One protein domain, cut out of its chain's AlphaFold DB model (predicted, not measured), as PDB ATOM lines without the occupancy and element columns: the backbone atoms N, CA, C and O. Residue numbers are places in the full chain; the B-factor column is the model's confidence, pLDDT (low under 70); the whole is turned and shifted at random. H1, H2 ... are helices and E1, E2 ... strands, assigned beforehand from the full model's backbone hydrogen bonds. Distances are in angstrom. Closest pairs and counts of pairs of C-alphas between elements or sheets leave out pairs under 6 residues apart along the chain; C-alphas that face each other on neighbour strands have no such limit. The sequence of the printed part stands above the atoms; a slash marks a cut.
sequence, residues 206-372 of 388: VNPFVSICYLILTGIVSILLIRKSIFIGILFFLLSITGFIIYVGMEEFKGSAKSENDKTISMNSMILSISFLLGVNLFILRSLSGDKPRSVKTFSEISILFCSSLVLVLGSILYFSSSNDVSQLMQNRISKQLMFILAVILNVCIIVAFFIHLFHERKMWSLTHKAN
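Overview. This is residues 206 to 372 of the 388 residues of an uncharacterized protein of Rhodospirillaceae bacterium (UniProt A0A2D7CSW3). Five helices run side by side as a long up-and-down bundle, each against the one before it; H5 runs through the middle, with the hairpin H1 and H2 on one side and H3 and H4 on the other. Residues 359 to 372 of H5 stick out beyond the body. The 167 printed residues hold H1, H2, E1, H3, H4 and H5 in that order; the class is mostly helix. The whole is a rod of 70 by 27 by 21 A, only just loose, close to compact, with a radius of gyration of the C-alphas of 18.9 A.

Arrangement. H1, residues 208 to 228, and H2, residues 230 to 248, form a hairpin and touch, closest at the C-alphas of Leu 225 and Gly 233, 4.5 A. E1, residues 251 to 253, pairs with no named strand. H3, residues 257 to 289, and H4, residues 293 to 318, form a hairpin at a shallow tilt of 12 degrees, closest at the C-alphas of Ser 289 and Ser 295, 5.6 A. The hub is H5, residues 326 to 372. It touches H4 in a third hairpin, closest at the C-alphas of Ser 316 and Lys 336, 4.8 A. It touches H2 at Phe 236 and Cys 349, their closest C-alphas, 6.8 A. H2 and H3 are apart. Every O i to N i+4 pair is within hydrogen-bond range in H2, H3 and H5; H1 has 16 of 17, H4 20 of 22.

Along the chain. H1 begins at C-alpha 208 (35.572, 9.123, 66.704). From first to last C-alpha H3 measures 47.4 A, H4 36.8 A and H5 68.4 A, ending at C-alpha 372 (28.650, -12.965, 13.026).

Size, cuts and confidence. The printed part has no cut and no long link. The C-alphas farthest apart, Asn 324 and Asn 372, are 70.8 A apart. Mean pLDDT of the printed part is 71.5; 77 residues are under 70, among them 275 to 310 and 350 to 372.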
ATOM      1  N   VAL A 206      33.114  15.643  65.445       80.94
ATOM      2  CA  VAL A 206      32.909  14.337  64.810       80.94
ATOM      3  C   VAL A 206      33.108  13.243  65.856       80.94
ATOM      4  O   VAL A 206      34.134  13.177  66.529       80.94
ATOM      5  N   ASN A 207      32.133  12.340  65.979       79.12
ATOM      6  CA  ASN A 207      32.278  11.184  66.853       79.12
ATOM      7  C   ASN A 207      33.411  10.267  66.330       79.12
ATOM      8  O   ASN A 207      33.301   9.774  65.201       79.12
ATOM      9  N   PRO A 208      34.458   9.971  67.131       76.56
ATOM     10  CA  PRO A 208      35.572   9.123  66.704       76.56
ATOM     11  C   PRO A 208      35.128   7.748  66.195       76.56
ATOM     12  O   PRO A 208      35.700   7.225  65.238       76.56
ATOM     13  N   PHE A 209      34.070   7.181  66.781       74.62
ATOM     14  CA  PHE A 209      33.504   5.909  66.342       74.62
ATOM     15  C   PHE A 209      32.969   5.990  64.906       74.62
ATOM     16  O   PHE A 209      33.229   5.102  64.099       74.62
ATOM     17  N   VAL A 210      32.292   7.087  64.554       77.50
ATOM     18  CA  VAL A 210      31.758   7.307  63.201       77.50
ATOM     19  C   VAL A 210      32.894   7.463  62.192       77.50
ATOM     20  O   VAL A 210      32.826   6.872  61.117       77.50
ATOM     21  N   SER A 211      33.974   8.168  62.548       81.25
ATOM     22  CA  SER A 211      35.182   8.262  61.712       81.25
ATOM     23  C   SER A 211      35.823   6.899  61.462       81.25
ATOM     24  O   SER A 211      36.151   6.563  60.325       81.25
ATOM     25  N   ILE A 212      35.969   6.076  62.503       78.94
ATOM     26  CA  ILE A 212      36.531   4.726  62.370       78.94
ATOM     27  C   ILE A 212      35.643   3.872  61.455       78.94
ATOM     28  O   ILE A 212      36.146   3.245  60.521       78.94
ATOM     29  N   CYS A 213      34.324   3.889  61.663       76.56
ATOM     30  CA  CYS A 213      33.376   3.185  60.801       76.56
ATOM     31  C   CYS A 213      33.445   3.667  59.345       76.56
ATOM     32  O   CYS A 213      33.452   2.834  58.437       76.56
ATOM     33  N   TYR A 214      33.551   4.981  59.114       84.12
ATOM     34  CA  TYR A 214      33.715   5.570  57.783       84.12
ATOM     35  C   TYR A 214      34.951   4.999  57.080       84.12
ATOM     36  O   TYR A 214      34.869   4.546  55.934       84.12
ATOM     37  N   LEU A 215      36.100   4.981  57.763       85.00
ATOM     38  CA  LEU A 215      37.363   4.517  57.188       85.00
ATOM     39  C   LEU A 215      37.353   3.003  56.923       85.00
ATOM     40  O   LEU A 215      37.768   2.567  55.847       85.00
ATOM     41  N   ILE A 216      36.831   2.203  57.861       80.06
ATOM     42  CA  ILE A 216      36.687   0.749  57.691       80.06
ATOM     43  C   ILE A 216      35.787   0.444  56.493       80.06
ATOM     44  O   ILE A 216      36.156  -0.352  55.626       80.06
ATOM     45  N   LEU A 217      34.627   1.099  56.409       79.25
ATOM     46  CA  LEU A 217      33.682   0.872  55.323       79.25
ATOM     47  C   LEU A 217      34.259   1.305  53.973       79.25
ATOM     48  O   LEU A 217      34.138   0.567  52.995       79.25
ATOM     49  N   THR A 218      34.959   2.441  53.934       85.44
ATOM     50  CA  THR A 218      35.706   2.889  52.752       85.44
ATOM     51  C   THR A 218      36.701   1.818  52.300       85.44
ATOM     52  O   THR A 218      36.744   1.476  51.118       85.44
ATOM     53  N   GLY A 219      37.458   1.222  53.226       81.00
ATOM     54  CA  GLY A 219      38.389   0.131  52.929       81.00
ATOM     55  C   GLY A 219      37.696  -1.116  52.369       81.00
ATOM     56  O   GLY A 219      38.101  -1.627  51.322       81.00
ATOM     57  N   ILE A 220      36.619  -1.577  53.017       80.00
ATOM     58  CA  ILE A 220      35.843  -2.754  52.586       80.00
ATOM     59  C   ILE A 220      35.289  -2.548  51.174       80.00
ATOM     60  O   ILE A 220      35.503  -3.390  50.297       80.00
ATOM     61  N   VAL A 221      34.628  -1.416  50.924       79.31
ATOM     62  CA  VAL A 221      34.071  -1.090  49.604       79.31
ATOM     63  C   VAL A 221      35.176  -1.007  48.556       79.31
ATOM     64  O   VAL A 221      35.032  -1.575  47.474       79.31
ATOM     65  N   SER A 222      36.296  -0.353  48.868       84.50
ATOM     66  CA  SER A 222      37.425  -0.239  47.941       84.50
ATOM     67  C   SER A 222      37.929  -1.619  47.517       84.50
ATOM     68  O   SER A 222      38.118  -1.869  46.329       84.50
ATOM     69  N   ILE A 223      38.071  -2.558  48.459       80.50
ATOM     70  CA  ILE A 223      38.483  -3.941  48.174       80.50
ATOM     71  C   ILE A 223      37.459  -4.659  47.283       80.50
ATOM     72  O   ILE A 223      37.846  -5.366  46.343       80.50
ATOM     73  N   LEU A 224      36.160  -4.477  47.545       76.50
ATOM     74  CA  LEU A 224      35.089  -5.041  46.718       76.50
ATOM     75  C   LEU A 224      35.129  -4.483  45.288       76.50
ATOM     76  O   LEU A 224      35.030  -5.250  44.329       76.50
ATOM     77  N   LEU A 225      35.358  -3.179  45.127       75.00
ATOM     78  CA  LEU A 225      35.481  -2.536  43.820       75.00
ATOM     79  C   LEU A 225      36.756  -2.959  43.081       75.00
ATOM     80  O   LEU A 225      36.693  -3.219  41.883       75.00
ATOM     81  N   ILE A 226      37.887  -3.135  43.775       79.44
ATOM     82  CA  ILE A 226      39.145  -3.624  43.179       79.44
ATOM     83  C   ILE A 226      38.971  -5.009  42.554       79.44
ATOM     84  O   ILE A 226      39.570  -5.291  41.514       79.44
ATOM     85  N   ARG A 227      38.135  -5.877  43.145       73.25
ATOM     86  CA  ARG A 227      37.814  -7.188  42.552       73.25
ATOM     87  C   ARG A 227      37.153  -7.065  41.175       73.25
ATOM     88  O   ARG A 227      37.295  -7.988  40.377       73.25
ATOM     89  N   LYS A 228      36.457  -5.958  40.898       69.00
ATOM     90  CA  LYS A 228      35.849  -5.654  39.592       69.00
ATOM     91  C   LYS A 228      36.796  -4.884  38.682       69.00
ATOM     92  O   LYS A 228      36.973  -5.251  37.527       69.00
ATOM     93  N   SER A 229      37.386  -3.813  39.198       74.81
ATOM     94  CA  SER A 229      38.327  -2.956  38.491       74.81
ATOM     95  C   SER A 229      39.256  -2.288  39.494       74.81
ATOM     96  O   SER A 229      38.819  -1.507  40.343       74.81
ATOM     97  N   ILE A 230      40.555  -2.568  39.364       77.88
ATOM     98  CA  ILE A 230      41.604  -1.990  40.215       77.88
ATOM     99  C   ILE A 230      41.526  -0.458  40.191       77.88
ATOM    100  O   ILE A 230      41.576   0.172  41.243       77.88
ATOM    101  N   PHE A 231      41.337   0.130  39.006       77.06
ATOM    102  CA  PHE A 231      41.265   1.580  38.839       77.06
ATOM    103  C   PHE A 231      40.078   2.195  39.593       77.06
ATOM    104  O   PHE A 231      40.256   3.169  40.316       77.06
ATOM    105  N   ILE A 232      38.885   1.597  39.482       75.94
ATOM    106  CA  ILE A 232      37.669   2.116  40.132       75.94
ATOM    107  C   ILE A 232      37.803   2.058  41.655       75.94
ATOM    108  O   ILE A 232      37.445   3.012  42.338       75.94
ATOM    109  N   GLY A 233      38.340   0.961  42.193       79.06
ATOM    110  CA  GLY A 233      38.495   0.832  43.638       79.06
ATOM    111  C   GLY A 233      39.567   1.754  44.228       79.06
ATOM    112  O   GLY A 233      39.350   2.301  45.304       79.06
ATOM    113  N   ILE A 234      40.676   1.998  43.515       82.69
ATOM    114  CA  ILE A 234      41.677   3.001  43.928       82.69
ATOM    115  C   ILE A 234      41.087   4.414  43.863       82.69
ATOM    116  O   ILE A 234      41.254   5.187  44.803       82.69
ATOM    117  N   LEU A 235      40.373   4.747  42.784       80.50
ATOM    118  CA  LEU A 235      39.736   6.055  42.624       80.50
ATOM    119  C   LEU A 235      38.715   6.324  43.738       80.50
ATOM    120  O   LEU A 235      38.738   7.397  44.335       80.50
ATOM    121  N   PHE A 236      37.865   5.344  44.055       84.44
ATOM    122  CA  PHE A 236      36.907   5.450  45.157       84.44
ATOM    123  C   PHE A 236      37.607   5.657  46.506       84.44
ATOM    124  O   PHE A 236      37.190   6.525  47.274       84.44
ATOM    125  N   PHE A 237      38.679   4.905  46.782       87.00
ATOM    126  CA  PHE A 237      39.451   5.059  48.015       87.00
ATOM    127  C   PHE A 237      40.004   6.481  48.151       87.00
ATOM    128  O   PHE A 237      39.785   7.131  49.172       87.00
ATOM    129  N   LEU A 238      40.667   6.989  47.106       84.00
ATOM    130  CA  LEU A 238      41.244   8.334  47.107       84.00
ATOM    131  C   LEU A 238      40.168   9.408  47.291       84.00
ATOM    132  O   LEU A 238      40.299  10.238  48.184       84.00
ATOM    133  N   LEU A 239      39.078   9.353  46.521       82.44
ATOM    134  CA  LEU A 239      37.981  10.321  46.637       82.44
ATOM    135  C   LEU A 239      37.346  10.310  48.033       82.44
ATOM    136  O   LEU A 239      37.081  11.371  48.593       82.44
ATOM    137  N   SER A 240      37.143   9.129  48.615       86.12
ATOM    138  CA  SER A 240      36.512   8.988  49.932       86.12
ATOM    139  C   SER A 240      37.409   9.491  51.063       86.12
ATOM    140  O   SER A 240      36.915  10.145  51.980       86.12
ATOM    141  N   ILE A 241      38.719   9.220  51.001       86.69
ATOM    142  CA  ILE A 241      39.689   9.709  51.991       86.69
ATOM    143  C   ILE A 241      39.900  11.217  51.851       86.69
ATOM    144  O   ILE A 241      39.879  11.927  52.853       86.69
ATOM    145  N   THR A 242      40.045  11.734  50.628       82.44
ATOM    146  CA  THR A 242      40.148  13.181  50.395       82.44
ATOM    147  C   THR A 242      38.889  13.904  50.870       82.44
ATOM    148  O   THR A 242      39.000  14.903  51.577       82.44
ATOM    149  N   GLY A 243      37.700  13.377  50.559       80.88
ATOM    150  CA  GLY A 243      36.431  13.925  51.039       80.88
ATOM    151  C   GLY A 243      36.341  13.946  52.566       80.88
ATOM    152  O   GLY A 243      35.937  14.953  53.138       80.88
ATOM    153  N   PHE A 244      36.795  12.882  53.230       86.62
ATOM    154  CA  PHE A 244      36.857  12.810  54.689       86.62
ATOM    155  C   PHE A 244      37.806  13.854  55.295       86.62
ATOM    156  O   PHE A 244      37.415  14.567  56.215       86.62
ATOM    157  N   ILE A 245      39.025  13.991  54.761       83.56
ATOM    158  CA  ILE A 245      40.010  14.968  55.253       83.56
ATOM    159  C   ILE A 245      39.476  16.395  55.104       83.56
ATOM    160  O   ILE A 245      39.535  17.172  56.056       83.56
ATOM    161  N   ILE A 246      38.923  16.729  53.932       83.94
ATOM    162  CA  ILE A 246      38.322  18.046  53.685       83.94
ATOM    163  C   ILE A 246      37.180  18.293  54.672       83.94
ATOM    164  O   ILE A 246      37.130  19.356  55.281       83.94
ATOM    165  N   TYR A 247      36.298  17.309  54.856       86.62
ATOM    166  CA  TYR A 247      35.139  17.425  55.735       86.62
ATOM    167  C   TYR A 247      35.530  17.691  57.192       86.62
ATOM    168  O   TYR A 247      34.995  18.593  57.830       86.62
ATOM    169  N   VAL A 248      36.487  16.932  57.722       84.00
ATOM    170  CA  VAL A 248      36.935  17.074  59.113       84.00
ATOM    171  C   VAL A 248      37.667  18.404  59.345       84.00
ATOM    172  O   VAL A 248      37.590  18.965  60.439       84.00
ATOM    173  N   GLY A 249      38.322  18.941  58.311       80.50
ATOM    174  CA  GLY A 249      38.975  20.250  58.335       80.50
ATOM    175  C   GLY A 249      38.038  21.454  58.186       80.50
ATOM    176  O   GLY A 249      38.522  22.584  58.217       80.50
ATOM    177  N   MET A 250      36.726  21.254  58.010       82.44
ATOM    178  CA  MET A 250      35.777  22.362  57.870       82.44
ATOM    179  C   MET A 250      35.608  23.146  59.177       82.44
ATOM    180  O   MET A 250      35.556  22.574  60.271       82.44
ATOM    181  N   GLU A 251      35.471  24.466  59.036       81.25
ATOM    182  CA  GLU A 251      35.134  25.397  60.115       81.25
ATOM    183  C   GLU A 251      33.716  25.946  59.921       81.25
ATOM    184  O   GLU A 251      33.348  26.354  58.819       81.25
ATOM    185  N   GLU A 252      32.932  25.997  60.997       76.25
ATOM    186  CA  GLU A 252      31.580  26.569  61.004       76.25
ATOM    187  C   GLU A 252      31.361  27.424  62.259       76.25
ATOM    188  O   GLU A 252      32.014  27.223  63.281       76.25
ATOM    189  N   PHE A 253      30.439  28.384  62.214       71.19
ATOM    190  CA  PHE A 253      30.002  29.105  63.408       71.19
ATOM    191  C   PHE A 253      29.040  28.263  64.255       71.19
ATOM    192  O   PHE A 253      28.160  27.574  63.735       71.19
ATOM    193  N   LYS A 254      29.189  28.341  65.579       69.38
ATOM    194  CA  LYS A 254      28.292  27.719  66.553       69.38
ATOM    195  C   LYS A 254      26.920  28.399  66.519       69.38
ATOM    196  O   LYS A 254      26.758  29.507  67.029       69.38
ATOM    197  N   GLY A 255      25.939  27.703  65.946       66.44
ATOM    198  CA  GLY A 255      24.554  28.157  65.876       66.44
ATOM    199  C   GLY A 255      23.798  28.060  67.207       66.44
ATOM    200  O   GLY A 255      24.266  27.492  68.196       66.44
ATOM    201  N   SER A 256      22.580  28.607  67.225       67.69
ATOM    202  CA  SER A 256      21.610  28.404  68.309       67.69
ATOM    203  C   SER A 256      20.972  27.008  68.245       67.69
ATOM    204  O   SER A 256      20.977  26.364  67.197       67.69
ATOM    205  N   ALA A 257      20.351  26.543  69.339       68.75
ATOM    206  CA  ALA A 257      19.656  25.246  69.364       68.75
ATOM    207  C   ALA A 257      18.575  25.135  68.275       68.75
ATOM    208  O   ALA A 257      18.450  24.101  67.624       68.75
ATOM    209  N   LYS A 258      17.833  26.227  68.039       70.88
ATOM    210  CA  LYS A 258      16.829  26.302  66.975       70.88
ATOM    211  C   LYS A 258      17.473  26.170  65.591       70.88
ATOM    212  O   LYS A 258      17.043  25.333  64.812       70.88
ATOM    213  N   SER A 259      18.538  26.933  65.332       74.56
ATOM    214  CA  SER A 259      19.279  26.881  64.063       74.56
ATOM    215  C   SER A 259      19.846  25.481  63.787       74.56
ATOM    216  O   SER A 259      19.674  24.942  62.697       74.56
ATOM    217  N   GLU A 260      20.453  24.832  64.787       76.00
ATOM    218  CA  GLU A 260      20.984  23.470  64.635       76.00
ATOM    219  C   GLU A 260      19.882  22.419  64.431       76.00
ATOM    220  O   GLU A 260      20.065  21.467  63.663       76.00
ATOM    221  N   ASN A 261      18.713  22.601  65.050       78.31
ATOM    222  CA  ASN A 261      17.558  21.741  64.817       78.31
ATOM    223  C   ASN A 261      17.005  21.906  63.390       78.31
ATOM    224  O   ASN A 261      16.794  20.907  62.703       78.31
ATOM    225  N   ASP A 262      16.859  23.142  62.904       77.56
ATOM    226  CA  ASP A 262      16.392  23.433  61.541       77.56
ATOM    227  C   ASP A 262      17.350  22.845  60.487       77.56
ATOM    228  O   ASP A 262      16.919  22.178  59.539       77.56
ATOM    229  N   LYS A 263      18.668  22.985  60.698       80.31
ATOM    230  CA  LYS A 263      19.694  22.325  59.871       80.31
ATOM    231  C   LYS A 263      19.553  20.801  59.898       80.31
ATOM    232  O   LYS A 263      19.657  20.157  58.856       80.31
ATOM    233  N   THR A 264      19.296  20.214  61.067       79.00
ATOM    234  CA  THR A 264      19.114  18.761  61.220       79.00
ATOM    235  C   THR A 264      17.857  18.261  60.498       79.00
ATOM    236  O   THR A 264      17.896  17.213  59.856       79.00
ATOM    237  N   ILE A 265      16.751  19.008  60.544       79.31
ATOM    238  CA  ILE A 265      15.505  18.680  59.831       79.31
ATOM    239  C   ILE A 265      15.709  18.747  58.313       79.31
ATOM    240  O   ILE A 265      15.338  17.812  57.594       79.31
ATOM    241  N   SER A 266      16.335  19.822  57.825       78.75
ATOM    242  CA  SER A 266      16.705  19.968  56.411       78.75
ATOM    243  C   SER A 266      17.568  18.791  55.950       78.75
ATOM    244  O   SER A 266      17.307  18.150  54.928       78.75
ATOM    245  N   MET A 267      18.534  18.415  56.785       77.25
ATOM    246  CA  MET A 267      19.404  17.287  56.531       77.25
ATOM    247  C   MET A 267      18.654  15.948  56.468       77.25
ATOM    248  O   MET A 267      18.848  15.189  55.520       77.25
ATOM    249  N   ASN A 268      17.759  15.663  57.414       76.88
ATOM    250  CA  ASN A 268      16.934  14.451  57.376       76.88
ATOM    251  C   ASN A 268      16.089  14.375  56.091       76.88
ATOM    252  O   ASN A 268      15.953  13.302  55.502       76.88
ATOM    253  N   SER A 269      15.573  15.513  55.621       74.06
ATOM    254  CA  SER A 269      14.797  15.594  54.375       74.06
ATOM    255  C   SER A 269      15.653  15.265  53.144       74.06
ATOM    256  O   SER A 269      15.216  14.540  52.243       74.06
ATOM    257  N   MET A 270      16.906  15.731  53.121       75.19
ATOM    258  CA  MET A 270      17.870  15.397  52.069       75.19
ATOM    259  C   MET A 270      18.248  13.907  52.091       75.19
ATOM    260  O   MET A 270      18.273  13.260  51.040       75.19
ATOM    261  N   ILE A 271      18.477  13.342  53.282       74.50
ATOM    262  CA  ILE A 271      18.769  11.914  53.474       74.50
ATOM    263  C   ILE A 271      17.610  11.063  52.942       74.50
ATOM    264  O   ILE A 271      17.838  10.133  52.166       74.50
ATOM    265  N   LEU A 272      16.365  11.403  53.288       71.12
ATOM    266  CA  LEU A 272      15.173  10.698  52.813       71.12
ATOM    267  C   LEU A 272      15.049  10.747  51.282       71.12
ATOM    268  O   LEU A 272      14.810   9.723  50.643       71.12
ATOM    269  N   SER A 273      15.283  11.917  50.685       74.00
ATOM    270  CA  SER A 273      15.202  12.107  49.230       74.00
ATOM    271  C   SER A 273      16.218  11.239  48.481       74.00
ATOM    272  O   SER A 273      15.885  10.591  47.486       74.00
ATOM    273  N   ILE A 274      17.454  11.154  48.985       71.00
ATOM    274  CA  ILE A 274      18.480  10.283  48.398       71.00
ATOM    275  C   ILE A 274      18.200   8.807  48.671       71.00
ATOM    276  O   ILE A 274      18.405   7.997  47.775       71.00
ATOM    277  N   SER A 275      17.662   8.446  49.840       68.50
ATOM    278  CA  SER A 275      17.189   7.078  50.130       68.50
ATOM    279  C   SER A 275      16.188   6.595  49.079       68.50
ATOM    280  O   SER A 275      16.256   5.457  48.614       68.50
ATOM    281  N   PHE A 276      15.265   7.474  48.685       68.62
ATOM    282  CA  PHE A 276      14.275   7.179  47.658       68.62
ATOM    283  C   PHE A 276      14.917   7.032  46.275       68.62
ATOM    284  O   PHE A 276      14.706   6.019  45.606       68.62
ATOM    285  N   LEU A 277      15.755   7.995  45.869       69.12
ATOM    286  CA  LEU A 277      16.477   7.938  44.591       69.12
ATOM    287  C   LEU A 277      17.322   6.666  44.486       69.12
ATOM    288  O   LEU A 277      17.405   6.036  43.431       69.12
ATOM    289  N   LEU A 278      17.914   6.263  45.606       68.19
ATOM    290  CA  LEU A 278      18.616   5.007  45.720       68.19
ATOM    291  C   LEU A 278      17.695   3.839  45.407       68.19
ATOM    292  O   LEU A 278      18.012   3.049  44.519       68.19
ATOM    293  N   GLY A 279      16.571   3.712  46.115       66.56
ATOM    294  CA  GLY A 279      15.628   2.610  45.905       66.56
ATOM    295  C   GLY A 279      15.211   2.474  44.437       66.56
ATOM    296  O   GLY A 279      15.220   1.371  43.888       66.56
ATOM    297  N   VAL A 280      14.952   3.606  43.775       67.00
ATOM    298  CA  VAL A 280      14.643   3.668  42.338       67.00
ATOM    299  C   VAL A 280      15.813   3.170  41.484       67.00
ATOM    300  O   VAL A 280      15.613   2.353  40.585       67.00
ATOM    301  N   ASN A 281      17.044   3.592  41.781       67.25
ATOM    302  CA  ASN A 281      18.229   3.135  41.055       67.25
ATOM    303  C   ASN A 281      18.430   1.617  41.179       67.25
ATOM    304  O   ASN A 281      18.698   0.965  40.172       67.25
ATOM    305  N   LEU A 282      18.255   1.025  42.367       67.19
ATOM    306  CA  LEU A 282      18.355  -0.432  42.527       67.19
ATOM    307  C   LEU A 282      17.238  -1.173  41.786       67.19
ATOM    308  O   LEU A 282      17.489  -2.225  41.195       67.19
ATOM    309  N   PHE A 283      16.026  -0.620  41.775       67.06
ATOM    310  CA  PHE A 283      14.922  -1.174  40.998       67.06
ATOM    311  C   PHE A 283      15.254  -1.205  39.498       67.06
ATOM    312  O   PHE A 283      15.186  -2.268  38.884       67.06
ATOM    313  N   ILE A 284      15.721  -0.086  38.932       65.56
ATOM    314  CA  ILE A 284      16.141  -0.002  37.522       65.56
ATOM    315  C   ILE A 284      17.275  -0.995  37.232       65.56
ATOM    316  O   ILE A 284      17.226  -1.727  36.242       65.56
ATOM    317  N   LEU A 285      18.281  -1.064  38.110       64.50
ATOM    318  CA  LEU A 285      19.401  -2.003  37.992       64.50
ATOM    319  C   LEU A 285      18.931  -3.462  37.968       64.50
ATOM    320  O   LEU A 285      19.427  -4.256  37.164       64.50
ATOM    321  N   ARG A 286      17.961  -3.821  38.818       66.25
ATOM    322  CA  ARG A 286      17.365  -5.162  38.845       66.25
ATOM    323  C   ARG A 286      16.615  -5.462  37.556       66.25
ATOM    324  O   ARG A 286      16.836  -6.519  36.970       66.25
ATOM    325  N   SER A 287      15.787  -4.532  37.091       65.12
ATOM    326  CA  SER A 287      15.014  -4.688  35.855       65.12
ATOM    327  C   SER A 287      15.905  -4.849  34.621       65.12
ATOM    328  O   SER A 287      15.580  -5.634  33.736       65.12
ATOM    329  N   LEU A 288      17.047  -4.155  34.566       63.75
ATOM    330  CA  LEU A 288      17.996  -4.247  33.450       63.75
ATOM    331  C   LEU A 288      18.869  -5.507  33.481       63.75
ATOM    332  O   LEU A 288      19.353  -5.935  32.434       63.75
ATOM    333  N   SER A 289      19.098  -6.098  34.657       60.25
ATOM    334  CA  SER A 289      20.029  -7.224  34.795       60.25
ATOM    335  C   SER A 289      19.489  -8.532  34.192       60.25
ATOM    336  O   SER A 289      20.291  -9.326  33.702       60.25
ATOM    337  N   GLY A 290      18.167  -8.750  34.149       58.56
ATOM    338  CA  GLY A 290      17.536  -9.952  33.567       58.56
ATOM    339  C   GLY A 290      18.040 -11.302  34.125       58.56
ATOM    340  O   GLY A 290      18.868 -11.347  35.032       58.56
ATOM    341  N   ASP A 291      17.592 -12.424  33.550       56.22
ATOM    342  CA  ASP A 291      17.875 -13.790  34.054       56.22
ATOM    343  C   ASP A 291      19.247 -14.378  33.648       56.22
ATOM    344  O   ASP A 291      19.463 -15.592  33.668       56.22
ATOM    345  N   LYS A 292      20.225 -13.554  33.248       58.88
ATOM    346  CA  LYS A 292      21.528 -14.079  32.801       58.88
ATOM    347  C   LYS A 292      22.416 -14.450  34.004       58.88
ATOM    348  O   LYS A 292      22.724 -13.601  34.831       58.88
ATOM    349  N   PRO A 293      23.003 -15.655  34.082       51.12
ATOM    350  CA  PRO A 293      23.758 -16.090  35.268       51.12
ATOM    351  C   PRO A 293      24.997 -15.225  35.599       51.12
ATOM    352  O   PRO A 293      25.363 -15.077  36.765       51.12
ATOM    353  N   ARG A 294      25.635 -14.589  34.599       55.72
ATOM    354  CA  ARG A 294      26.716 -13.599  34.820       55.72
ATOM    355  C   ARG A 294      26.209 -12.238  35.321       55.72
ATOM    356  O   ARG A 294      26.939 -11.581  36.071       55.72
ATOM    357  N   SER A 295      24.995 -11.829  34.944       60.19
ATOM    358  CA  SER A 295      24.380 -10.606  35.465       60.19
ATOM    359  C   SER A 295      23.885 -10.820  36.895       60.19
ATOM    360  O   SER A 295      24.098  -9.943  37.718       60.19
ATOM    361  N   VAL A 296      23.393 -12.015  37.251       59.22
ATOM    362  CA  VAL A 296      22.941 -12.361  38.617       59.22
ATOM    363  C   VAL A 296      24.062 -12.232  39.663       59.22
ATOM    364  O   VAL A 296      23.851 -11.653  40.729       59.22
ATOM    365  N   LYS A 297      25.288 -12.700  39.372       62.19
ATOM    366  CA  LYS A 297      26.430 -12.552  40.302       62.19
ATOM    367  C   LYS A 297      26.871 -11.092  40.460       62.19
ATOM    368  O   LYS A 297      27.166 -10.649  41.567       62.19
ATOM    369  N   THR A 298      26.901 -10.339  39.362       62.34
ATOM    370  CA  THR A 298      27.243  -8.905  39.379       62.34
ATOM    371  C   THR A 298      26.153  -8.087  40.075       62.34
ATOM    372  O   THR A 298      26.469  -7.179  40.837       62.34
ATOM    373  N   PHE A 299      24.889  -8.469  39.901       64.56
ATOM    374  CA  PHE A 299      23.733  -7.894  40.575       64.56
ATOM    375  C   PHE A 299      23.772  -8.127  42.088       64.56
ATOM    376  O   PHE A 299      23.531  -7.192  42.842       64.56
ATOM    377  N   SER A 300      24.132  -9.331  42.548       64.56
ATOM    378  CA  SER A 300      24.296  -9.628  43.980       64.56
ATOM    379  C   SER A 300      25.358  -8.734  44.636       64.56
ATOM    380  O   SER A 300      25.108  -8.114  45.666       64.56
ATOM    381  N   GLU A 301      26.518  -8.568  43.995       63.84
ATOM    382  CA  GLU A 301      27.605  -7.728  44.519       63.84
ATOM    383  C   GLU A 301      27.256  -6.225  44.498       63.84
ATOM    384  O   GLU A 301      27.568  -5.512  45.452       63.84
ATOM    385  N   ILE A 302      26.551  -5.744  43.463       66.25
ATOM    386  CA  ILE A 302      26.015  -4.370  43.410       66.25
ATOM    387  C   ILE A 302      24.929  -4.163  44.475       66.25
ATOM    388  O   ILE A 302      24.904  -3.123  45.129       66.25
ATOM    389  N   SER A 303      24.074  -5.162  44.703       65.19
ATOM    390  CA  SER A 303      23.028  -5.120  45.732       65.19
ATOM    391  C   SER A 303      23.619  -5.053  47.139       65.19
ATOM    392  O   SER A 303      23.082  -4.346  47.980       65.19
ATOM    393  N   ILE A 304      24.748  -5.722  47.397       68.75
ATOM    394  CA  ILE A 304      25.462  -5.618  48.679       68.75
ATOM    395  C   ILE A 304      25.993  -4.198  48.890       68.75
ATOM    396  O   ILE A 304      25.733  -3.613  49.938       68.75
ATOM    397  N   LEU A 305      26.686  -3.622  47.897       66.62
ATOM    398  CA  LEU A 305      27.188  -2.240  47.972       66.62
ATOM    399  C   LEU A 305      26.049  -1.239  48.198       66.62
ATOM    400  O   LEU A 305      26.172  -0.295  48.977       66.62
ATOM    401  N   PHE A 306      24.917  -1.488  47.556       68.31
ATOM    402  CA  PHE A 306      23.726  -0.681  47.706       68.31
ATOM    403  C   PHE A 306      23.080  -0.830  49.093       68.31
ATOM    404  O   PHE A 306      22.774   0.171  49.736       68.31
ATOM    405  N   CYS A 307      22.923  -2.055  49.602       66.62
ATOM    406  CA  CYS A 307      22.450  -2.297  50.965       66.62
ATOM    407  C   CYS A 307      23.375  -1.638  51.996       66.62
ATOM    408  O   CYS A 307      22.884  -1.076  52.969       66.62
ATOM    409  N   SER A 308      24.694  -1.629  51.773       66.38
ATOM    410  CA  SER A 308      25.636  -0.884  52.620       66.38
ATOM    411  C   SER A 308      25.369   0.625  52.594       66.38
ATOM    412  O   SER A 308      25.363   1.253  53.651       66.38
ATOM    413  N   SER A 309      25.077   1.206  51.425       67.62
ATOM    414  CA  SER A 309      24.649   2.609  51.341       67.62
ATOM    415  C   SER A 309      23.337   2.860  52.080       67.62
ATOM    416  O   SER A 309      23.189   3.896  52.721       67.62
ATOM    417  N   LEU A 310      22.374   1.949  51.972       68.81
ATOM    418  CA  LEU A 310      21.066   2.093  52.600       68.81
ATOM    419  C   LEU A 310      21.167   1.977  54.128       68.81
ATOM    420  O   LEU A 310      20.528   2.740  54.842       68.81
ATOM    421  N   VAL A 311      22.033   1.097  54.637       70.81
ATOM    422  CA  VAL A 311      22.340   0.992  56.070       70.81
ATOM    423  C   VAL A 311      23.024   2.256  56.591       70.81
ATOM    424  O   VAL A 311      22.653   2.725  57.661       70.81
ATOM    425  N   LEU A 312      23.968   2.851  55.850       68.38
ATOM    426  CA  LEU A 312      24.569   4.142  56.224       68.38
ATOM    427  C   LEU A 312      23.519   5.251  56.334       68.38
ATOM    428  O   LEU A 312      23.506   6.033  57.283       68.38
ATOM    429  N   VAL A 313      22.626   5.294  55.353       68.81
ATOM    430  CA  VAL A 313      21.542   6.263  55.262       68.81
ATOM    431  C   VAL A 313      20.535   6.069  56.402       68.81
ATOM    432  O   VAL A 313      20.216   7.026  57.101       68.81
ATOM    433  N   LEU A 314      20.117   4.838  56.698       66.19
ATOM    434  CA  LEU A 314      19.253   4.539  57.847       66.19
ATOM    435  C   LEU A 314      19.954   4.806  59.189       66.19
ATOM    436  O   LEU A 314      19.353   5.384  60.093       66.19
ATOM    437  N   GLY A 315      21.236   4.461  59.311       63.62
ATOM    438  CA  GLY A 315      22.057   4.762  60.487       63.62
ATOM    439  C   GLY A 315      22.172   6.265  60.751       63.62
ATOM    440  O   GLY A 315      22.116   6.696  61.901       63.62
ATOM    441  N   SER A 316      22.226   7.082  59.694       63.25
ATOM    442  CA  SER A 316      22.194   8.542  59.818       63.25
ATOM    443  C   SER A 316      20.842   9.087  60.304       63.25
ATOM    444  O   SER A 316      20.789  10.150  60.915       63.25
ATOM    445  N   ILE A 317      19.745   8.346  60.133       64.75
ATOM    446  CA  ILE A 317      18.420   8.743  60.631       64.75
ATOM    447  C   ILE A 317      18.245   8.344  62.105       64.75
ATOM    448  O   ILE A 317      17.740   9.145  62.891       64.75
ATOM    449  N   LEU A 318      18.709   7.148  62.493       61.03
ATOM    450  CA  LEU A 318      18.469   6.545  63.817       61.03
ATOM    451  C   LEU A 318      19.114   7.292  64.996       61.03
ATOM    452  O   LEU A 318      18.700   7.115  66.139       61.03
ATOM    453  N   TYR A 319      20.086   8.167  64.743       55.81
ATOM    454  CA  TYR A 319      20.685   9.020  65.770       55.81
ATOM    455  C   TYR A 319      19.812  10.266  66.018       55.81
ATOM    456  O   TYR A 319      20.135  11.375  65.589       55.81
ATOM    457  N   PHE A 320      18.653  10.098  66.658       51.91
ATOM    458  CA  PHE A 320      17.817  11.218  67.103       51.91
ATOM    459  C   PHE A 320      17.607  11.122  68.613       51.91
ATOM    460  O   PHE A 320      16.679  10.479  69.092       51.91
ATOM    461  N   SER A 321      18.496  11.760  69.373       50.03
ATOM    462  CA  SER A 321      18.196  12.118  70.756       50.03
ATOM    463  C   SER A 321      17.763  13.577  70.757       50.03
ATOM    464  O   SER A 321      18.527  14.445  70.330       50.03
ATOM    465  N   SER A 322      16.525  13.832  71.184       51.19
ATOM    466  CA  SER A 322      16.012  15.171  71.481       51.19
ATOM    467  C   SER A 322      16.819  15.741  72.647       51.19
ATOM    468  O   SER A 322      16.467  15.563  73.812       51.19
ATOM    469  N   SER A 323      17.934  16.382  72.326       56.66
ATOM    470  CA  SER A 323      18.803  17.037  73.289       56.66
ATOM    471  C   SER A 323      18.610  18.545  73.202       56.66
ATOM    472  O   SER A 323      18.659  19.113  72.115       56.66
ATOM    473  N   ASN A 324      18.426  19.198  74.350       61.78
ATOM    474  CA  ASN A 324      18.466  20.661  74.444       61.78
ATOM    475  C   ASN A 324      19.913  21.201  74.431       61.78
ATOM    476  O   ASN A 324      20.114  22.416  74.410       61.78
ATOM    477  N   ASP A 325      20.925  20.324  74.454       72.25
ATOM    478  CA  ASP A 325      22.329  20.716  74.377       72.25
ATOM    479  C   ASP A 325      22.753  20.898  72.915       72.25
ATOM    480  O   ASP A 325      22.856  19.946  72.136       72.25
ATOM    481  N   VAL A 326      23.059  22.149  72.564       70.62
ATOM    482  CA  VAL A 326      23.577  22.555  71.251       70.62
ATOM    483  C   VAL A 326      24.785  21.712  70.844       70.62
ATOM    484  O   VAL A 326      24.906  21.335  69.685       70.62
ATOM    485  N   SER A 327      25.661  21.367  71.787       72.44
ATOM    486  CA  SER A 327      26.893  20.623  71.497       72.44
ATOM    487  C   SER A 327      26.587  19.197  71.028       72.44
ATOM    488  O   SER A 327      27.200  18.709  70.080       72.44
ATOM    489  N   GLN A 328      25.582  18.555  71.634       74.81
ATOM    490  CA  GLN A 328      25.109  17.230  71.226       74.81
ATOM    491  C   GLN A 328      24.341  17.282  69.900       74.81
ATOM    492  O   GLN A 328      24.535  16.414  69.050       74.81
ATOM    493  N   LEU A 329      23.503  18.307  69.691       74.62
ATOM    494  CA  LEU A 329      22.818  18.526  68.410       74.62
ATOM    495  C   LEU A 329      23.826  18.690  67.262       74.62
ATOM    496  O   LEU A 329      23.687  18.040  66.226       74.62
ATOM    497  N   MET A 330      24.879  19.480  67.476       78.69
ATOM    498  CA  MET A 330      25.959  19.678  66.509       78.69
ATOM    499  C   MET A 330      26.740  18.390  66.246       78.69
ATOM    500  O   MET A 330      26.907  18.016  65.087       78.69
ATOM    501  N   GLN A 331      27.169  17.676  67.294       81.62
ATOM    502  CA  GLN A 331      27.864  16.393  67.152       81.62
ATOM    503  C   GLN A 331      27.033  15.393  66.341       81.62
ATOM    504  O   GLN A 331      27.557  14.719  65.448       81.62
ATOM    505  N   ASN A 332      25.728  15.322  66.603       79.31
ATOM    506  CA  ASN A 332      24.816  14.459  65.864       79.31
ATOM    507  C   ASN A 332      24.692  14.904  64.403       79.31
ATOM    508  O   ASN A 332      24.876  14.078  63.512       79.31
ATOM    509  N   ARG A 333      24.435  16.190  64.130       85.06
ATOM    510  CA  ARG A 333      24.324  16.724  62.762       85.06
ATOM    511  C   ARG A 333      25.595  16.481  61.948       85.06
ATOM    512  O   ARG A 333      25.512  15.959  60.839       85.06
ATOM    513  N   ILE A 334      26.757  16.826  62.496       85.31
ATOM    514  CA  ILE A 334      28.060  16.660  61.839       85.31
ATOM    515  C   ILE A 334      28.314  15.171  61.560       85.31
ATOM    516  O   ILE A 334      28.648  14.780  60.444       85.31
ATOM    517  N   SER A 335      28.051  14.297  62.533       83.06
ATOM    518  CA  SER A 335      28.217  12.851  62.338       83.06
ATOM    519  C   SER A 335      27.273  12.294  61.259       83.06
ATOM    520  O   SER A 335      27.684  11.474  60.435       83.06
ATOM    521  N   LYS A 336      26.021  12.771  61.207       81.50
ATOM    522  CA  LYS A 336      25.065  12.436  60.138       81.50
ATOM    523  C   LYS A 336      25.552  12.899  58.777       81.50
ATOM    524  O   LYS A 336      25.457  12.148  57.811       81.50
ATOM    525  N   GLN A 337      26.088  14.112  58.703       84.06
ATOM    526  CA  GLN A 337      26.602  14.682  57.466       84.06
ATOM    527  C   GLN A 337      27.814  13.947  56.934       84.06
ATOM    528  O   GLN A 337      27.869  13.688  55.731       84.06
ATOM    529  N   LEU A 338      28.694  13.485  57.812       84.88
ATOM    530  CA  LEU A 338      29.790  12.626  57.404       84.88
ATOM    531  C   LEU A 338      29.303  11.294  56.801       84.88
ATOM    532  O   LEU A 338      29.739  10.909  55.714       84.88
ATOM    533  N   MET A 339      28.372  10.603  57.470       79.56
ATOM    534  CA  MET A 339      27.799   9.347  56.956       79.56
ATOM    535  C   MET A 339      27.056   9.552  55.632       79.56
ATOM    536  O   MET A 339      27.156   8.732  54.718       79.56
ATOM    537  N   PHE A 340      26.336  10.666  55.515       79.44
ATOM    538  CA  PHE A 340      25.615  11.037  54.310       79.44
ATOM    539  C   PHE A 340      26.559  11.300  53.126       79.44
ATOM    540  O   PHE A 340      26.320  10.783  52.036       79.44
ATOM    541  N   ILE A 341      27.665  12.023  53.334       81.06
ATOM    542  CA  ILE A 341      28.682  12.249  52.294       81.06
ATOM    543  C   ILE A 341      29.263  10.918  51.803       81.06
ATOM    544  O   ILE A 341      29.360  10.713  50.592       81.06
ATOM    545  N   LEU A 342      29.578   9.985  52.713       79.88
ATOM    546  CA  LEU A 342      30.056   8.652  52.325       79.88
ATOM    547  C   LEU A 342      29.054   7.931  51.427       79.88
ATOM    548  O   LEU A 342      29.430   7.366  50.400       79.88
ATOM    549  N   ALA A 343      27.777   7.957  51.816       75.62
ATOM    550  CA  ALA A 343      26.712   7.344  51.042       75.62
ATOM    551  C   ALA A 343      26.624   7.972  49.643       75.62
ATOM    552  O   ALA A 343      26.564   7.249  48.652       75.62
ATOM    553  N   VAL A 344      26.686   9.300  49.520       76.12
ATOM    554  CA  VAL A 344      26.674   9.975  48.210       76.12
ATOM    555  C   VAL A 344      27.858   9.536  47.341       76.12
ATOM    556  O   VAL A 344      27.645   9.126  46.198       76.12
ATOM    557  N   ILE A 345      29.087   9.546  47.874       77.12
ATOM    558  CA  ILE A 345      30.294   9.132  47.135       77.12
ATOM    559  C   ILE A 345      30.170   7.676  46.665       77.12
ATOM    560  O   ILE A 345      30.406   7.374  45.492       77.12
ATOM    561  N   LEU A 346      29.743   6.779  47.558       73.94
ATOM    562  CA  LEU A 346      29.520   5.366  47.251       73.94
ATOM    563  C   LEU A 346      28.557   5.192  46.073       73.94
ATOM    564  O   LEU A 346      28.826   4.416  45.156       73.94
ATOM    565  N   ASN A 347      27.467   5.951  46.063       71.19
ATOM    566  CA  ASN A 347      26.448   5.841  45.028       71.19
ATOM    567  C   ASN A 347      26.876   6.381  43.680       71.19
ATOM    568  O   ASN A 347      26.618   5.738  42.663       71.19
ATOM    569  N   VAL A 348      27.583   7.509  43.660       73.75
ATOM    570  CA  VAL A 348      28.196   8.011  42.427       73.75
ATOM    571  C   VAL A 348      29.126   6.945  41.843       73.75
ATOM    572  O   VAL A 348      29.055   6.654  40.649       73.75
ATOM    573  N   CYS A 349      29.932   6.279  42.674       70.88
ATOM    574  CA  CYS A 349      30.810   5.208  42.209       70.88
ATOM    575  C   CYS A 349      30.060   3.969  41.705       70.88
ATOM    576  O   CYS A 349      30.461   3.414  40.681       70.88
ATOM    577  N   ILE A 350      28.970   3.549  42.359       69.31
ATOM    578  CA  ILE A 350      28.121   2.445  41.878       69.31
ATOM    579  C   ILE A 350      27.540   2.782  40.500       69.31
ATOM    580  O   ILE A 350      27.622   1.965  39.581       69.31
ATOM    581  N   ILE A 351      27.005   3.995  40.334       69.06
ATOM    582  CA  ILE A 351      26.420   4.466  39.074       69.06
ATOM    583  C   ILE A 351      27.478   4.488  37.966       69.06
ATOM    584  O   ILE A 351      27.259   3.925  36.893       69.06
ATOM    585  N   VAL A 352      28.650   5.074  38.226       68.81
ATOM    586  CA  VAL A 352      29.755   5.127  37.254       68.81
ATOM    587  C   VAL A 352      30.223   3.720  36.878       68.81
ATOM    588  O   VAL A 352      30.374   3.419  35.692       68.81
ATOM    589  N   ALA A 353      30.405   2.830  37.857       67.12
ATOM    590  CA  ALA A 353      30.801   1.446  37.606       67.12
ATOM    591  C   ALA A 353      29.763   0.702  36.750       67.12
ATOM    592  O   ALA A 353      30.132  -0.042  35.836       67.12
ATOM    593  N   PHE A 354      28.474   0.934  37.003       64.56
ATOM    594  CA  PHE A 354      27.394   0.353  36.218       64.56
ATOM    595  C   PHE A 354      27.356   0.887  34.781       64.56
ATOM    596  O   PHE A 354      27.271   0.094  33.843       64.56
ATOM    597  N   PHE A 355      27.490   2.202  34.581       64.62
ATOM    598  CA  PHE A 355      27.569   2.781  33.239       64.62
ATOM    599  C   PHE A 355      28.736   2.189  32.446       64.62
ATOM    600  O   PHE A 355      28.547   1.753  31.311       64.62
ATOM    601  N   ILE A 356      29.923   2.094  33.054       66.69
ATOM    602  CA  ILE A 356      31.092   1.466  32.425       66.69
ATOM    603  C   ILE A 356      30.781   0.016  32.023       66.69
ATOM    604  O   ILE A 356      31.118  -0.401  30.912       66.69
ATOM    605  N   HIS A 357      30.108  -0.745  32.891       65.75
ATOM    606  CA  HIS A 357      29.720  -2.125  32.605       65.75
ATOM    607  C   HIS A 357      28.756  -2.227  31.411       65.75
ATOM    608  O   HIS A 357      29.036  -2.978  30.474       65.75
ATOM    609  N   LEU A 358      27.688  -1.419  31.383       63.88
ATOM    610  CA  LEU A 358      26.733  -1.374  30.269       63.88
ATOM    611  C   LEU A 358      27.400  -1.006  28.938       63.88
ATOM    612  O   LEU A 358      27.114  -1.618  27.904       63.88
ATOM    613  N   PHE A 359      28.302  -0.020  28.944       66.06
ATOM    614  CA  PHE A 359      29.047   0.365  27.744       66.06
ATOM    615  C   PHE A 359      29.947  -0.768  27.247       66.06
ATOM    616  O   PHE A 359      30.034  -0.999  26.037       66.06
ATOM    617  N   HIS A 360      30.587  -1.503  28.158       64.31
ATOM    618  CA  HIS A 360      31.427  -2.635  27.793       64.31
ATOM    619  C   HIS A 360      30.609  -3.785  27.189       64.31
ATOM    620  O   HIS A 360      30.986  -4.315  26.140       64.31
ATOM    621  N   GLU A 361      29.457  -4.120  27.775       63.19
ATOM    622  CA  GLU A 361      28.556  -5.138  27.224       63.19
ATOM    623  C   GLU A 361      27.992  -4.738  25.855       63.19
ATOM    624  O   GLU A 361      28.015  -5.549  24.927       63.19
ATOM    625  N   ARG A 362      27.573  -3.477  25.666       59.75
ATOM    626  CA  ARG A 362      27.123  -2.976  24.353       59.75
ATOM    627  C   ARG A 362      28.226  -3.030  23.301       59.75
ATOM    628  O   ARG A 362      27.967  -3.434  22.166       59.75
ATOM    629  N   LYS A 363      29.461  -2.656  23.655       59.69
ATOM    630  CA  LYS A 363      30.607  -2.731  22.737       59.69
ATOM    631  C   LYS A 363      30.877  -4.179  22.327       59.69
ATOM    632  O   LYS A 363      31.012  -4.443  21.132       59.69
ATOM    633  N   MET A 364      30.877  -5.101  23.293       52.69
ATOM    634  CA  MET A 364      31.021  -6.539  23.053       52.69
ATOM    635  C   MET A 364      29.904  -7.083  22.164       52.69
ATOM    636  O   MET A 364      30.203  -7.822  21.229       52.69
ATOM    637  N   TRP A 365      28.651  -6.671  22.384       52.09
ATOM    638  CA  TRP A 365      27.508  -7.061  21.553       52.09
ATOM    639  C   TRP A 365      27.635  -6.536  20.116       52.09
ATOM    640  O   TRP A 365      27.451  -7.292  19.168       52.09
ATOM    641  N   SER A 366      28.065  -5.281  19.926       56.75
ATOM    642  CA  SER A 366      28.311  -4.739  18.580       56.75
ATOM    643  C   SER A 366      29.443  -5.474  17.848       56.75
ATOM    644  O   SER A 366      29.357  -5.694  16.641       56.75
ATOM    645  N   LEU A 367      30.487  -5.894  18.575       54.72
ATOM    646  CA  LEU A 367      31.620  -6.640  18.024       54.72
ATOM    647  C   LEU A 367      31.232  -8.080  17.672       54.72
ATOM    648  O   LEU A 367      31.610  -8.558  16.606       54.72
ATOM    649  N   THR A 368      30.440  -8.752  18.515       56.19
ATOM    650  CA  THR A 368      29.919 -10.098  18.209       56.19
ATOM    651  C   THR A 368      28.922 -10.063  17.060       56.19
ATOM    652  O   THR A 368      28.971 -10.935  16.195       56.19
ATOM    653  N   HIS A 369      28.064  -9.044  16.991       57.72
ATOM    654  CA  HIS A 369      27.131  -8.904  15.882       57.72
ATOM    655  C   HIS A 369      27.867  -8.621  14.568       57.72
ATOM    656  O   HIS A 369      27.617  -9.311  13.581       57.72
ATOM    657  N   LYS A 370      28.860  -7.715  14.567       57.06
ATOM    658  CA  LYS A 370      29.743  -7.506  13.408       57.06
ATOM    659  C   LYS A 370      30.451  -8.798  13.005       57.06
ATOM    660  O   LYS A 370      30.369  -9.161  11.842       57.06
ATOM    661  N   ALA A 371      31.067  -9.524  13.941       55.53
ATOM    662  CA  ALA A 371      31.771 -10.774  13.650       55.53
ATOM    663  C   ALA A 371      30.856 -11.864  13.060       55.53
ATOM    664  O   ALA A 371      31.254 -12.537  12.111       55.53
ATOM    665  N   ASN A 372      29.626 -12.012  13.566       54.09
ATOM    666  CA  ASN A 372      28.650 -12.965  13.026       54.09
ATOM    667  C   ASN A 372      28.159 -12.570  11.628       54.09
ATOM    668  O   ASN A 372      28.023 -13.439  10.769       54.09
TER     669      ASN A 372